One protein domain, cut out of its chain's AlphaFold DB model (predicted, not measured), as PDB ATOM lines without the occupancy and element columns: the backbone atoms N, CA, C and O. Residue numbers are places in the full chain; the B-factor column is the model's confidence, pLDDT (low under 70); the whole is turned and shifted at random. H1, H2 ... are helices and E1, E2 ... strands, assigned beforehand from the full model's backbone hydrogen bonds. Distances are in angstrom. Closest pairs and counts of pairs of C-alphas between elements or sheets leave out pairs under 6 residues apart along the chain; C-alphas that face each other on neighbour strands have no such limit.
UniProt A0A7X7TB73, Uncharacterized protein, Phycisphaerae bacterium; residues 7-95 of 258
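What this domain is: This is residues 7 to 95 of the 258 residues of an uncharacterized protein of Phycisphaerae bacterium (UniProt A0A7X7TB73). Two small antiparallel sheets of three strands each, E4, E1, E6 and E3, E2, E5, stand apart with links running between them, and one short helix, H1, lies off at one end of the long axis, on neither sheet. The strand E6 bends, and the sheet that holds it is twisted. The printed part has 89 residues, with the named elements E1, H1, E2, E3, E4, E5, E6 along the chain, mostly strand. It is only just compact, close to loose, with a radius of gyration of the C-alphas of 14.5 A, and only just elongated, with spans of 45 by 29 by 17 A.

How they stand to each other: Begin with E1, residues 7 to 14, the inner strand of its sheet. E6, residues 85 to 94, is an edge strand antiparallel to it at 166 degrees; look for N 9 and O 91, 2.8 A apart and within hydrogen-bond range. E6 bends by 67 degrees at residue 88. On the other side of E1 is the edge strand E4, residues 60 to 65, antiparallel at 149 degrees, with N 8 and O 64 at 2.9 A. This sheet's C-alphas lie up to 5.3 A off its best plane. Now turn to E2, residues 36 to 41, the inner strand of the other sheet. It forms a hairpin with E3, residues 44 to 49; N 46 and O 39 are 2.8 A apart. E5, residues 77 to 80, is antiparallel to E2 at 144 degrees, with N 36 and O 80 at 2.8 A. The strands E1, E4 and E6 are apart from E2, E3 and E5. H1, residues 19 to 27, is not on either sheet, and each O i to N i+4 pair inside it is within hydrogen-bond range.

Where its parts are: Find C-alpha 7 at (24.640, -5.068, 1.357); from there E1 runs 20.8 A to C-alpha 14. H1 runs 12.2 A from C-alpha 19 at (6.451, -27.676, 15.847). E2 spans 15.9 A, E3 15.2 A and E4 16.6 A, while E5 spans 9.8 A. E6, the longest strand by residues, runs 24.9 A to C-alpha 94 at (26.466, 0.536, -0.851).

The domain as a whole: Look at the C-alphas of Ala 20 and Ala 72, the two farthest apart, at 44.7 A. The first and last printed C-alphas, those of Val 7 and Val 95, are 7.1 A apart. The link from E4 to E5, 11 residues, is long. The printed part has no cut. The mean pLDDT of the printed part is 93.6, and no printed residue is under 70.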
ATOM      1  N   VAL A   7      25.522  -4.290   0.486       95.94
ATOM      2  CA  VAL A   7      24.640  -5.068   1.357       95.94
ATOM      3  C   VAL A   7      23.270  -5.193   0.706       95.94
ATOM      4  O   VAL A   7      22.734  -4.220   0.172       95.94
ATOM      5  N   LEU A   8      22.725  -6.406   0.735       96.81
ATOM      6  CA  LEU A   8      21.327  -6.689   0.446       96.81
ATOM      7  C   LEU A   8      20.534  -6.547   1.742       96.81
ATOM      8  O   LEU A   8      20.835  -7.217   2.728       96.81
ATOM      9  N   PHE A   9      19.528  -5.687   1.717       96.62
ATOM     10  CA  PHE A   9      18.580  -5.482   2.798       96.62
ATOM     11  C   PHE A   9      17.276  -6.161   2.408       96.62
ATOM     12  O   PHE A   9      16.768  -5.936   1.305       96.62
ATOM     13  N   LEU A  10      16.759  -7.001   3.300       95.81
ATOM     14  CA  LEU A  10      15.463  -7.640   3.133       95.81
ATOM     15  C   LEU A  10      14.622  -7.339   4.369       95.81
ATOM     16  O   LEU A  10      14.940  -7.790   5.470       95.81
ATOM     17  N   GLN A  11      13.582  -6.537   4.174       94.69
ATOM     18  CA  GLN A  11      12.608  -6.186   5.190       94.69
ATOM     19  C   GLN A  11      11.328  -6.976   4.952       94.69
ATOM     20  O   GLN A  11      10.828  -7.044   3.824       94.69
ATOM     21  N   GLY A  12      10.810  -7.562   6.018       92.62
ATOM     22  CA  GLY A  12       9.607  -8.364   5.954       92.62
ATOM     23  C   GLY A  12       9.251  -8.963   7.300       92.62
ATOM     24  O   GLY A  12       9.742  -8.539   8.351       92.62
ATOM     25  N   TRP A  13       8.418  -9.986   7.242       90.81
ATOM     26  CA  TRP A  13       8.005 -10.768   8.393       90.81
ATOM     27  C   TRP A  13       7.810 -12.232   7.998       90.81
ATOM     28  O   TRP A  13       7.721 -12.585   6.816       90.81
ATOM     29  N   LEU A  14       7.809 -13.089   9.010       90.19
ATOM     30  CA  LEU A  14       7.663 -14.531   8.888       90.19
ATOM     31  C   LEU A  14       6.381 -14.955   9.595       90.19
ATOM     32  O   LEU A  14       6.177 -14.573  10.748       90.19
ATOM     33  N   GLU A  15       5.585 -15.800   8.947       87.69
ATOM     34  CA  GLU A  15       4.643 -16.646   9.676       87.69
ATOM     35  C   GLU A  15       5.431 -17.804  10.298       87.69
ATOM     36  O   GLU A  15       6.051 -18.610   9.593       87.69
ATOM     37  N   TYR A  16       5.507 -17.830  11.630       84.62
ATOM     38  CA  TYR A  16       6.399 -18.750  12.327       84.62
ATOM     39  C   TYR A  16       5.935 -20.201  12.144       84.62
ATOM     40  O   TYR A  16       4.806 -20.544  12.496       84.62
ATOM     41  N   PRO A  17       6.803 -21.103  11.649       84.06
ATOM     42  CA  PRO A  17       6.477 -22.517  11.639       84.06
ATOM     43  C   PRO A  17       6.479 -23.044  13.079       84.06
ATOM     44  O   PRO A  17       7.526 -23.114  13.718       84.06
ATOM     45  N   TYR A  18       5.312 -23.450  13.571       88.25
ATOM     46  CA  TYR A  18       5.188 -24.189  14.828       88.25
ATOM     47  C   TYR A  18       5.730 -25.618  14.695       88.25
ATOM     48  O   TYR A  18       5.908 -26.132  13.582       88.25
ATOM     49  N   SER A  19       5.948 -26.296  15.824       91.00
ATOM     50  CA  SER A  19       6.451 -27.676  15.847       91.00
ATOM     51  C   SER A  19       5.579 -28.638  15.038       91.00
ATOM     52  O   SER A  19       6.123 -29.469  14.311       91.00
ATOM     53  N   ALA A  20       4.253 -28.473  15.032       91.31
ATOM     54  CA  ALA A  20       3.365 -29.225  14.147       91.31
ATOM     55  C   ALA A  20       3.663 -29.006  12.652       91.31
ATOM     56  O   ALA A  20       3.701 -29.970  11.882       91.31
ATOM     57  N   THR A  21       3.934 -27.768  12.234       91.25
ATOM     58  CA  THR A  21       4.316 -27.441  10.851       91.25
ATOM     59  C   THR A  21       5.668 -28.057  10.499       91.25
ATOM     60  O   THR A  21       5.815 -28.660   9.432       91.25
ATOM     61  N   ALA A  22       6.648 -27.967  11.401       91.25
ATOM     62  CA  ALA A  22       7.960 -28.584  11.219       91.25
ATOM     63  C   ALA A  22       7.864 -30.120  11.133       91.25
ATOM     64  O   ALA A  22       8.488 -30.739  10.265       91.25
ATOM     65  N   PHE A  23       7.033 -30.737  11.975       92.12
ATOM     66  CA  PHE A  23       6.777 -32.174  11.965       92.12
ATOM     67  C   PHE A  23       6.092 -32.622  10.668       92.12
ATOM     68  O   PHE A  23       6.545 -33.576  10.030       92.12
ATOM     69  N   ALA A  24       5.059 -31.907  10.215       93.44
ATOM     70  CA  ALA A  24       4.390 -32.186   8.946       93.44
ATOM     71  C   ALA A  24       5.351 -32.061   7.748       93.44
ATOM     72  O   ALA A  24       5.380 -32.929   6.873       93.44
ATOM     73  N   ALA A  25       6.193 -31.023   7.735       93.69
ATOM     74  CA  ALA A  25       7.233 -30.819   6.727       93.69
ATOM     75  C   ALA A  25       8.235 -31.990   6.690       93.69
ATOM     76  O   ALA A  25       8.581 -32.491   5.613       93.69
ATOM     77  N   TRP A  26       8.654 -32.483   7.861       93.25
ATOM     78  CA  TRP A  26       9.496 -33.674   7.984       93.25
ATOM     79  C   TRP A  26       8.806 -34.936   7.444       93.25
ATOM     80  O   TRP A  26       9.396 -35.649   6.628       93.25
ATOM     81  N   GLN A  27       7.543 -35.185   7.814       95.69
ATOM     82  CA  GLN A  27       6.768 -36.329   7.311       95.69
ATOM     83  C   GLN A  27       6.619 -36.296   5.784       95.69
ATOM     84  O   GLN A  27       6.755 -37.323   5.115       95.69
ATOM     85  N   ALA A  28       6.409 -35.106   5.221       96.25
ATOM     86  CA  ALA A  28       6.334 -34.874   3.783       96.25
ATOM     87  C   ALA A  28       7.706 -34.890   3.080       96.25
ATOM     88  O   ALA A  28       7.776 -34.645   1.874       96.25
ATOM     89  N   LYS A  29       8.808 -35.142   3.807       96.50
ATOM     90  CA  LYS A  29      10.194 -35.095   3.300       96.50
ATOM     91  C   LYS A  29      10.527 -33.771   2.604       96.50
ATOM     92  O   LYS A  29      11.315 -33.728   1.660       96.50
ATOM     93  N   THR A  30       9.915 -32.690   3.076       95.12
ATOM     94  CA  THR A  30      10.048 -31.341   2.531       95.12
ATOM     95  C   THR A  30      10.516 -30.424   3.656       95.12
ATOM     96  O   THR A  30       9.706 -29.679   4.197       95.12
ATOM     97  N   PRO A  31      11.801 -30.486   4.059       91.88
ATOM     98  CA  PRO A  31      12.293 -29.637   5.135       91.88
ATOM     99  C   PRO A  31      12.089 -28.162   4.782       91.88
ATOM    100  O   PRO A  31      12.154 -27.773   3.607       91.88
ATOM    101  N   LEU A  32      11.839 -27.350   5.806       92.25
ATOM    102  CA  LEU A  32      11.844 -25.901   5.667       92.25
ATOM    103  C   LEU A  32      13.252 -25.457   5.268       92.25
ATOM    104  O   LEU A  32      14.239 -25.918   5.835       92.25
ATOM    105  N   ARG A  33      13.328 -24.598   4.257       94.62
ATOM    106  CA  ARG A  33      14.560 -24.081   3.675       94.62
ATOM    107  C   ARG A  33      14.559 -22.580   3.826       94.62
ATOM    108  O   ARG A  33      13.716 -21.909   3.229       94.62
ATOM    109  N   ALA A  34      15.521 -22.066   4.581       95.62
ATOM    110  CA  ALA A  34      15.694 -20.628   4.706       95.62
ATOM    111  C   ALA A  34      16.042 -19.999   3.336       95.62
ATOM    112  O   ALA A  34      16.517 -20.691   2.425       95.62
ATOM    113  N   PRO A  35      15.827 -18.683   3.167       96.94
ATOM    114  CA  PRO A  35      16.221 -17.944   1.975       96.94
ATOM    115  C   PRO A  35      17.602 -18.320   1.421       96.94
ATOM    116  O   PRO A  35      18.620 -18.254   2.104       96.94
ATOM    117  N   THR A  36      17.646 -18.693   0.149       98.19
ATOM    118  CA  THR A  36      18.865 -18.880  -0.642       98.19
ATOM    119  C   THR A  36      18.977 -17.728  -1.632       98.19
ATOM    120  O   THR A  36      17.998 -17.367  -2.286       98.19
ATOM    121  N   ILE A  37      20.168 -17.133  -1.726       98.25
ATOM    122  CA  ILE A  37      20.448 -15.980  -2.585       98.25
ATOM    123  C   ILE A  37      21.287 -16.437  -3.771       98.25
ATOM    124  O   ILE A  37      22.386 -16.979  -3.613       98.25
ATOM    125  N   GLU A  38      20.785 -16.187  -4.973       98.50
ATOM    126  CA  GLU A  38      21.393 -16.615  -6.230       98.50
ATOM    127  C   GLU A  38      21.498 -15.447  -7.207       98.50
ATOM    128  O   GLU A  38      20.744 -14.477  -7.126       98.50
ATOM    129  N   VAL A  39      22.412 -15.559  -8.166       98.38
ATOM    130  CA  VAL A  39      22.609 -14.587  -9.241       98.38
ATOM    131  C   VAL A  39      22.556 -15.273 -10.599       98.38
ATOM    132  O   VAL A  39      23.044 -16.389 -10.757       98.38
ATOM    133  N   TRP A  40      21.946 -14.625 -11.587       98.19
ATOM    134  CA  TRP A  40      21.899 -15.146 -12.953       98.19
ATOM    135  C   TRP A  40      23.191 -14.827 -13.703       98.19
ATOM    136  O   TRP A  40      23.508 -13.652 -13.899       98.19
ATOM    137  N   ARG A  41      23.898 -15.858 -14.166       97.25
ATOM    138  CA  ARG A  41      25.123 -15.747 -14.969       97.25
ATOM    139  C   ARG A  41      25.111 -16.814 -16.052       97.25
ATOM    140  O   ARG A  41      24.742 -17.949 -15.780       97.25
ATOM    141  N   ASP A  42      25.475 -16.446 -17.276       95.25
ATOM    142  CA  ASP A  42      25.679 -17.383 -18.393       95.25
ATOM    143  C   ASP A  42      24.547 -18.410 -18.599       95.25
ATOM    144  O   ASP A  42      24.784 -19.583 -18.870       95.25
ATOM    145  N   GLY A  43      23.290 -17.976 -18.451       96.19
ATOM    146  CA  GLY A  43      22.130 -18.843 -18.674       96.19
ATOM    147  C   GLY A  43      21.740 -19.739 -17.493       96.19
ATOM    148  O   GLY A  43      20.861 -20.584 -17.653       96.19
ATOM    149  N   GLN A  44      22.355 -19.567 -16.320       97.50
ATOM    150  CA  GLN A  44      22.078 -20.365 -15.126       97.50
ATOM    151  C   GLN A  44      22.067 -19.527 -13.841       97.50
ATOM    152  O   GLN A  44      22.622 -18.429 -13.769       97.50
ATOM    153  N   TRP A  45      21.418 -20.056 -12.805       98.25
ATOM    154  CA  TRP A  45      21.460 -19.486 -11.461       98.25
ATOM    155  C   TRP A  45      22.679 -20.020 -10.711       98.25
ATOM    156  O   TRP A  45      22.863 -21.228 -10.599       98.25
ATOM    157  N   VAL A  46      23.501 -19.112 -10.193       98.00
ATOM    158  CA  VAL A  46      24.684 -19.414  -9.385       98.00
ATOM    159  C   VAL A  46      24.402 -19.011  -7.943       98.00
ATOM    160  O   VAL A  46      24.092 -17.850  -7.667       98.00
ATOM    161  N   THR A  47      24.514 -19.954  -7.012       98.38
ATOM    162  CA  THR A  47      24.307 -19.694  -5.582       98.38
ATOM    163  C   THR A  47      25.405 -18.794  -5.023       98.38
ATOM    164  O   THR A  47      26.585 -19.134  -5.077       98.38
ATOM    165  N   LEU A  48      25.011 -17.654  -4.452       97.88
ATOM    166  CA  LEU A  48      25.899 -16.782  -3.681       97.88
ATOM    167  C   LEU A  48      25.921 -17.201  -2.213       97.88
ATOM    168  O   LEU A  48      26.986 -17.260  -1.599       97.88
ATOM    169  N   PHE A  49      24.739 -17.511  -1.680       98.12
ATOM    170  CA  PHE A  49      24.557 -17.968  -0.315       98.12
ATOM    171  C   PHE A  49      23.408 -18.964  -0.230       98.12
ATOM    172  O   PHE A  49      22.353 -18.746  -0.823       98.12
ATOM    173  N   ARG A  50      23.605 -20.036   0.534       97.94
ATOM    174  CA  ARG A  50      22.600 -21.072   0.765       97.94
ATOM    175  C   ARG A  50      22.035 -20.918   2.169       97.94
ATOM    176  O   ARG A  50      22.820 -20.899   3.109       97.94
ATOM    177  N   GLU A  51      20.711 -20.817   2.266       96.69
ATOM    178  CA  GLU A  51      19.959 -20.795   3.528       96.69
ATOM    179  C   GLU A  51      20.504 -19.772   4.548       96.69
ATOM    180  O   GLU A  51      20.913 -20.119   5.650       96.69
ATOM    181  N   VAL A  52      20.514 -18.484   4.172       95.12
ATOM    182  CA  VAL A  52      21.121 -17.361   4.928       95.12
ATOM    183  C   VAL A  52      20.361 -16.929   6.187       95.12
ATOM    184  O   VAL A  52      20.611 -15.847   6.717       95.12
ATOM    185  N   GLY A  53      19.418 -17.739   6.657       93.25
ATOM    186  CA  GLY A  53      18.443 -17.328   7.664       93.25
ATOM    187  C   GLY A  53      17.364 -16.402   7.096       93.25
ATOM    188  O   GLY A  53      17.200 -16.274   5.882       93.25
ATOM    189  N   TYR A  54      16.594 -15.789   7.989       91.56
ATOM    190  CA  TYR A  54      15.386 -15.015   7.687       91.56
ATOM    191  C   TYR A  54      15.176 -13.914   8.748       91.56
ATOM    192  O   TYR A  54      15.763 -14.006   9.830       91.56
ATOM    193  N   PRO A  55      14.363 -12.870   8.481       88.62
ATOM    194  CA  PRO A  55      14.034 -11.859   9.483       88.62
ATOM    195  C   PRO A  55      13.082 -12.462  10.528       88.62
ATOM    196  O   PRO A  55      11.874 -12.513  10.327       88.62
ATOM    197  N   ALA A  56      13.628 -12.974  11.632       81.56
ATOM    198  CA  ALA A  56      12.834 -13.574  12.702       81.56
ATOM    199  C   ALA A  56      12.075 -12.488  13.474       81.56
ATOM    200  O   ALA A  56      12.699 -11.737  14.216       81.56
ATOM    201  N   GLY A  57      10.756 -12.390  13.303       79.19
ATOM    202  CA  GLY A  57       9.880 -11.472  14.037       79.19
ATOM    203  C   GLY A  57       8.903 -10.738  13.125       79.19
ATOM    204  O   GLY A  57       8.806 -11.020  11.930       79.19
ATOM    205  N   LEU A  58       8.184  -9.781  13.707       80.88
ATOM    206  CA  LEU A  58       7.314  -8.876  12.964       80.88
ATOM    207  C   LEU A  58       8.141  -7.681  12.469       80.88
ATOM    208  O   LEU A  58       8.843  -7.045  13.248       80.88
ATOM    209  N   GLN A  59       8.053  -7.376  11.171       82.38
ATOM    210  CA  GLN A  59       8.646  -6.186  10.542       82.38
ATOM    211  C   GLN A  59      10.155  -5.989  10.793       82.38
ATOM    212  O   GLN A  59      10.628  -4.881  11.054       82.38
ATOM    213  N   HIS A  60      10.944  -7.053  10.666       89.56
ATOM    214  CA  HIS A  60      12.393  -6.978  10.826       89.56
ATOM    215  C   HIS A  60      13.132  -6.802   9.500       89.56
ATOM    216  O   HIS A  60      12.691  -7.225   8.432       89.56
ATOM    217  N   THR A  61      14.307  -6.174   9.585       92.69
ATOM    218  CA  THR A  61      15.260  -6.087   8.476       92.69
ATOM    219  C   THR A  61      16.402  -7.060   8.720       92.69
ATOM    220  O   THR A  61      17.128  -6.927   9.703       92.69
ATOM    221  N   MET A  62      16.605  -7.999   7.798       94.19
ATOM    222  CA  MET A  62      17.832  -8.788   7.733       94.19
ATOM    223  C   MET A  62      18.795  -8.202   6.698       94.19
ATOM    224  O   MET A  62      18.386  -7.550   5.731       94.19
ATOM    225  N   THR A  63      20.088  -8.453   6.891       95.44
ATOM    226  CA  THR A  63      21.137  -7.981   5.981       95.44
ATOM    227  C   THR A  63      22.015  -9.131   5.518       95.44
ATOM    228  O   THR A  63      22.357 -10.015   6.298       95.44
ATOM    229  N   VAL A  64      22.388  -9.116   4.238       96.50
ATOM    230  CA  VAL A  64      23.327 -10.074   3.642       96.50
ATOM    231  C   VAL A  64      24.443  -9.289   2.969       96.50
ATOM    232  O   VAL A  64      24.199  -8.490   2.063       96.50
ATOM    233  N   ASP A  65      25.680  -9.494   3.420       95.69
ATOM    234  CA  ASP A  65      26.840  -8.795   2.871       95.69
ATOM    235  C   ASP A  65      27.224  -9.386   1.504       95.69
ATOM    236  O   ASP A  65      27.740 -10.496   1.409       95.69
ATOM    237  N   LEU A  66      26.963  -8.642   0.428       95.69
ATOM    238  CA  LEU A  66      27.257  -9.025  -0.955       95.69
ATOM    239  C   LEU A  66      28.653  -8.576  -1.418       95.69
ATOM    240  O   LEU A  66      28.979  -8.691  -2.607       95.69
ATOM    241  N   THR A  67      29.488  -8.038  -0.526       93.25
ATOM    242  CA  THR A  67      30.800  -7.493  -0.889       93.25
ATOM    243  C   THR A  67      31.672  -8.565  -1.538       93.25
ATOM    244  O   THR A  67      31.867  -9.654  -1.003       93.25
ATOM    245  N   GLY A  68      32.168  -8.277  -2.745       92.88
ATOM    246  CA  GLY A  68      32.971  -9.217  -3.534       92.88
ATOM    247  C   GLY A  68      32.207 -10.428  -4.092       92.88
ATOM    248  O   GLY A  68      32.815 -11.265  -4.753       92.88
ATOM    249  N   LYS A  69      30.891 -10.542  -3.865       95.00
ATOM    250  CA  LYS A  69      30.060 -11.644  -4.385       95.00
ATOM    251  C   LYS A  69      29.472 -11.353  -5.763       95.00
ATOM    252  O   LYS A  69      29.198 -12.285  -6.520       95.00
ATOM    253  N   LEU A  70      29.290 -10.071  -6.083       93.25
ATOM    254  CA  LEU A  70      28.750  -9.606  -7.358       93.25
ATOM    255  C   LEU A  70      29.861  -9.214  -8.339       93.25
ATOM    256  O   LEU A  70      30.794  -8.490  -7.986       93.25
ATOM    257  N   ALA A  71      29.721  -9.656  -9.585       92.00
ATOM    258  CA  ALA A  71      30.569  -9.299 -10.712       92.00
ATOM    259  C   ALA A  71      29.974  -8.127 -11.510       92.00
ATOM    260  O   ALA A  71      28.779  -7.823 -11.445       92.00
ATOM    261  N   ALA A  72      30.816  -7.461 -12.304       89.12
ATOM    262  CA  ALA A  72      30.336  -6.469 -13.257       89.12
ATOM    263  C   ALA A  72      29.394  -7.141 -14.271       89.12
ATOM    264  O   ALA A  72      29.774  -8.109 -14.920       89.12
ATOM    265  N   GLY A  73      28.172  -6.622 -14.405       90.88
ATOM    266  CA  GLY A  73      27.158  -7.189 -15.299       90.88
ATOM    267  C   GLY A  73      26.120  -8.076 -14.610       90.88
ATOM    268  O   GLY A  73      25.103  -8.371 -15.234       90.88
ATOM    269  N   ASP A  74      26.288  -8.415 -13.328       95.25
ATOM    270  CA  ASP A  74      25.223  -9.058 -12.555       95.25
ATOM    271  C   ASP A  74      24.024  -8.104 -12.421       95.25
ATOM    272  O   ASP A  74      24.150  -6.987 -11.914       95.25
ATOM    273  N   ARG A  75      22.851  -8.530 -12.906       93.81
ATOM    274  CA  ARG A  75      21.619  -7.707 -12.913       93.81
ATOM    275  C   ARG A  75      20.380  -8.410 -12.375       93.81
ATOM    276  O   ARG A  75      19.356  -7.758 -12.205       93.81
ATOM    277  N   ARG A  76      20.434  -9.724 -12.153       97.06
ATOM    278  CA  ARG A  76      19.284 -10.508 -11.690       97.06
ATOM    279  C   ARG A  76      19.703 -11.324 -10.486       97.06
ATOM    280  O   ARG A  76      20.571 -12.188 -10.605       97.06
ATOM    281  N   LEU A  77      19.073 -11.033  -9.361       97.06
ATOM    282  CA  LEU A  77      19.167 -11.832  -8.154       97.06
ATOM    283  C   LEU A  77      17.868 -12.597  -7.960       97.06
ATOM    284  O   LEU A  77      16.802 -12.142  -8.378       97.06
ATOM    285  N   ARG A  78      17.972 -13.752  -7.314       97.56
ATOM    286  CA  ARG A  78      16.836 -14.549  -6.873       97.56
ATOM    287  C   ARG A  78      16.980 -14.825  -5.389       97.56
ATOM    288  O   ARG A  78      18.057 -15.197  -4.932       97.56
ATOM    289  N   VAL A  79      15.878 -14.643  -4.675       97.12
ATOM    290  CA  VAL A  79      15.689 -15.114  -3.305       97.12
ATOM    291  C   VAL A  79      14.726 -16.290  -3.399       97.12
ATOM    292  O   VAL A  79      13.629 -16.132  -3.934       97.12
ATOM    293  N   SER A  80      15.143 -17.475  -2.966       96.69
ATOM    294  CA  SER A  80      14.334 -18.695  -3.028       96.69
ATOM    295  C   SER A  80      14.185 -19.322  -1.643       96.69
ATOM    296  O   SER A  80      15.144 -19.416  -0.884       96.69
ATOM    297  N   THR A  81      12.965 -19.718  -1.292       95.81
ATOM    298  CA  THR A  81      12.598 -20.311   0.003       95.81
ATOM    299  C   THR A  81      11.315 -21.133  -0.173       95.81
ATOM    300  O   THR A  81      10.608 -20.953  -1.167       95.81
ATOM    301  N   ASN A  82      11.022 -22.049   0.749       94.25
ATOM    302  CA  ASN A  82       9.688 -22.653   0.906       94.25
ATOM    303  C   ASN A  82       9.033 -22.293   2.253       94.25
ATOM    304  O   ASN A  82       8.015 -22.884   2.598       94.25
ATOM    305  N   MET A  83       9.627 -21.370   3.009       93.69
ATOM    306  CA  MET A  83       9.028 -20.804   4.214       93.69
ATOM    307  C   MET A  83       7.989 -19.746   3.839       93.69
ATOM    308  O   MET A  83       8.118 -19.078   2.809       93.69
ATOM    309  N   GLU A  84       6.994 -19.566   4.700       92.00
ATOM    310  CA  GLU A  84       5.947 -18.554   4.556       92.00
ATOM    311  C   GLU A  84       6.471 -17.172   4.978       92.00
ATOM    312  O   GLU A  84       6.246 -16.678   6.080       92.00
ATOM    313  N   LEU A  85       7.271 -16.583   4.086       92.44
ATOM    314  CA  LEU A  85       7.907 -15.280   4.256       92.44
ATOM    315  C   LEU A  85       7.220 -14.225   3.394       92.44
ATOM    316  O   LEU A  85       7.037 -14.414   2.188       92.44
ATOM    317  N   TYR A  86       6.947 -13.075   3.999       92.50
ATOM    318  CA  TYR A  86       6.359 -11.921   3.334       92.50
ATOM    319  C   TYR A  86       7.388 -10.796   3.288       92.50
ATOM    320  O   TYR A  86       7.880 -10.341   4.319       92.50
ATOM    321  N   TRP A  87       7.742 -10.369   2.075       93.38
ATOM    322  CA  TRP A  87       8.729  -9.316   1.850       93.38
ATOM    323  C   TRP A  87       8.040  -7.996   1.528       93.38
ATOM    324  O   TRP A  87       7.378  -7.879   0.497       93.38
ATOM    325  N   ASP A  88       8.270  -6.993   2.367       92.12
ATOM    326  CA  ASP A  88       7.780  -5.633   2.147       92.12
ATOM    327  C   ASP A  88       8.743  -4.840   1.260       92.12
ATOM    328  O   ASP A  88       8.337  -4.100   0.362       92.12
ATOM    329  N   CYS A  89      10.051  -5.004   1.492       94.62
ATOM    330  CA  CYS A  89      11.081  -4.283   0.758       94.62
ATOM    331  C   CYS A  89      12.356  -5.116   0.605       94.62
ATOM    332  O   CYS A  89      12.897  -5.636   1.579       94.62
ATOM    333  N   ILE A  90      12.879  -5.201  -0.621       96.12
ATOM    334  CA  ILE A  90      14.193  -5.785  -0.904       96.12
ATOM    335  C   ILE A  90      14.986  -4.786  -1.734       96.12
ATOM    336  O   ILE A  90      14.560  -4.392  -2.821       96.12
ATOM    337  N   PHE A  91      16.160  -4.398  -1.247       96.19
ATOM    338  CA  PHE A  91      17.027  -3.467  -1.960       96.19
ATOM    339  C   PHE A  91      18.502  -3.728  -1.682       96.19
ATOM    340  O   PHE A  91      18.886  -4.318  -0.675       96.19
ATOM    341  N   ILE A  92      19.350  -3.271  -2.599       95.31
ATOM    342  CA  ILE A  92      20.804  -3.307  -2.447       95.31
ATOM    343  C   ILE A  92      21.283  -1.880  -2.245       95.31
ATOM    344  O   ILE A  92      20.925  -0.994  -3.021       95.31
ATOM    345  N   ALA A  93      22.138  -1.670  -1.252       94.19
ATOM    346  CA  ALA A  93      22.804  -0.395  -1.050       94.19
ATOM    347  C   ALA A  93      24.305  -0.586  -0.826       94.19
ATOM    348  O   ALA A  93      24.759  -1.585  -0.263       94.19
ATOM    349  N   ALA A  94      25.083   0.396  -1.277       90.94
ATOM    350  CA  ALA A  94      26.466   0.536  -0.851       90.94
ATOM    351  C   ALA A  94      26.479   1.235   0.512       90.94
ATOM    352  O   ALA A  94      25.880   2.299   0.665       90.94
ATOM    353  N   VAL A  95      27.169   0.651   1.484       87.00
ATOM    354  CA  VAL A  95      27.422   1.292   2.772       87.00
ATOM    355  C   VAL A  95      28.481   2.366   2.545       87.00
ATOM    356  O   VAL A  95      29.534   2.092   1.969       87.00
TER     357      VAL A  95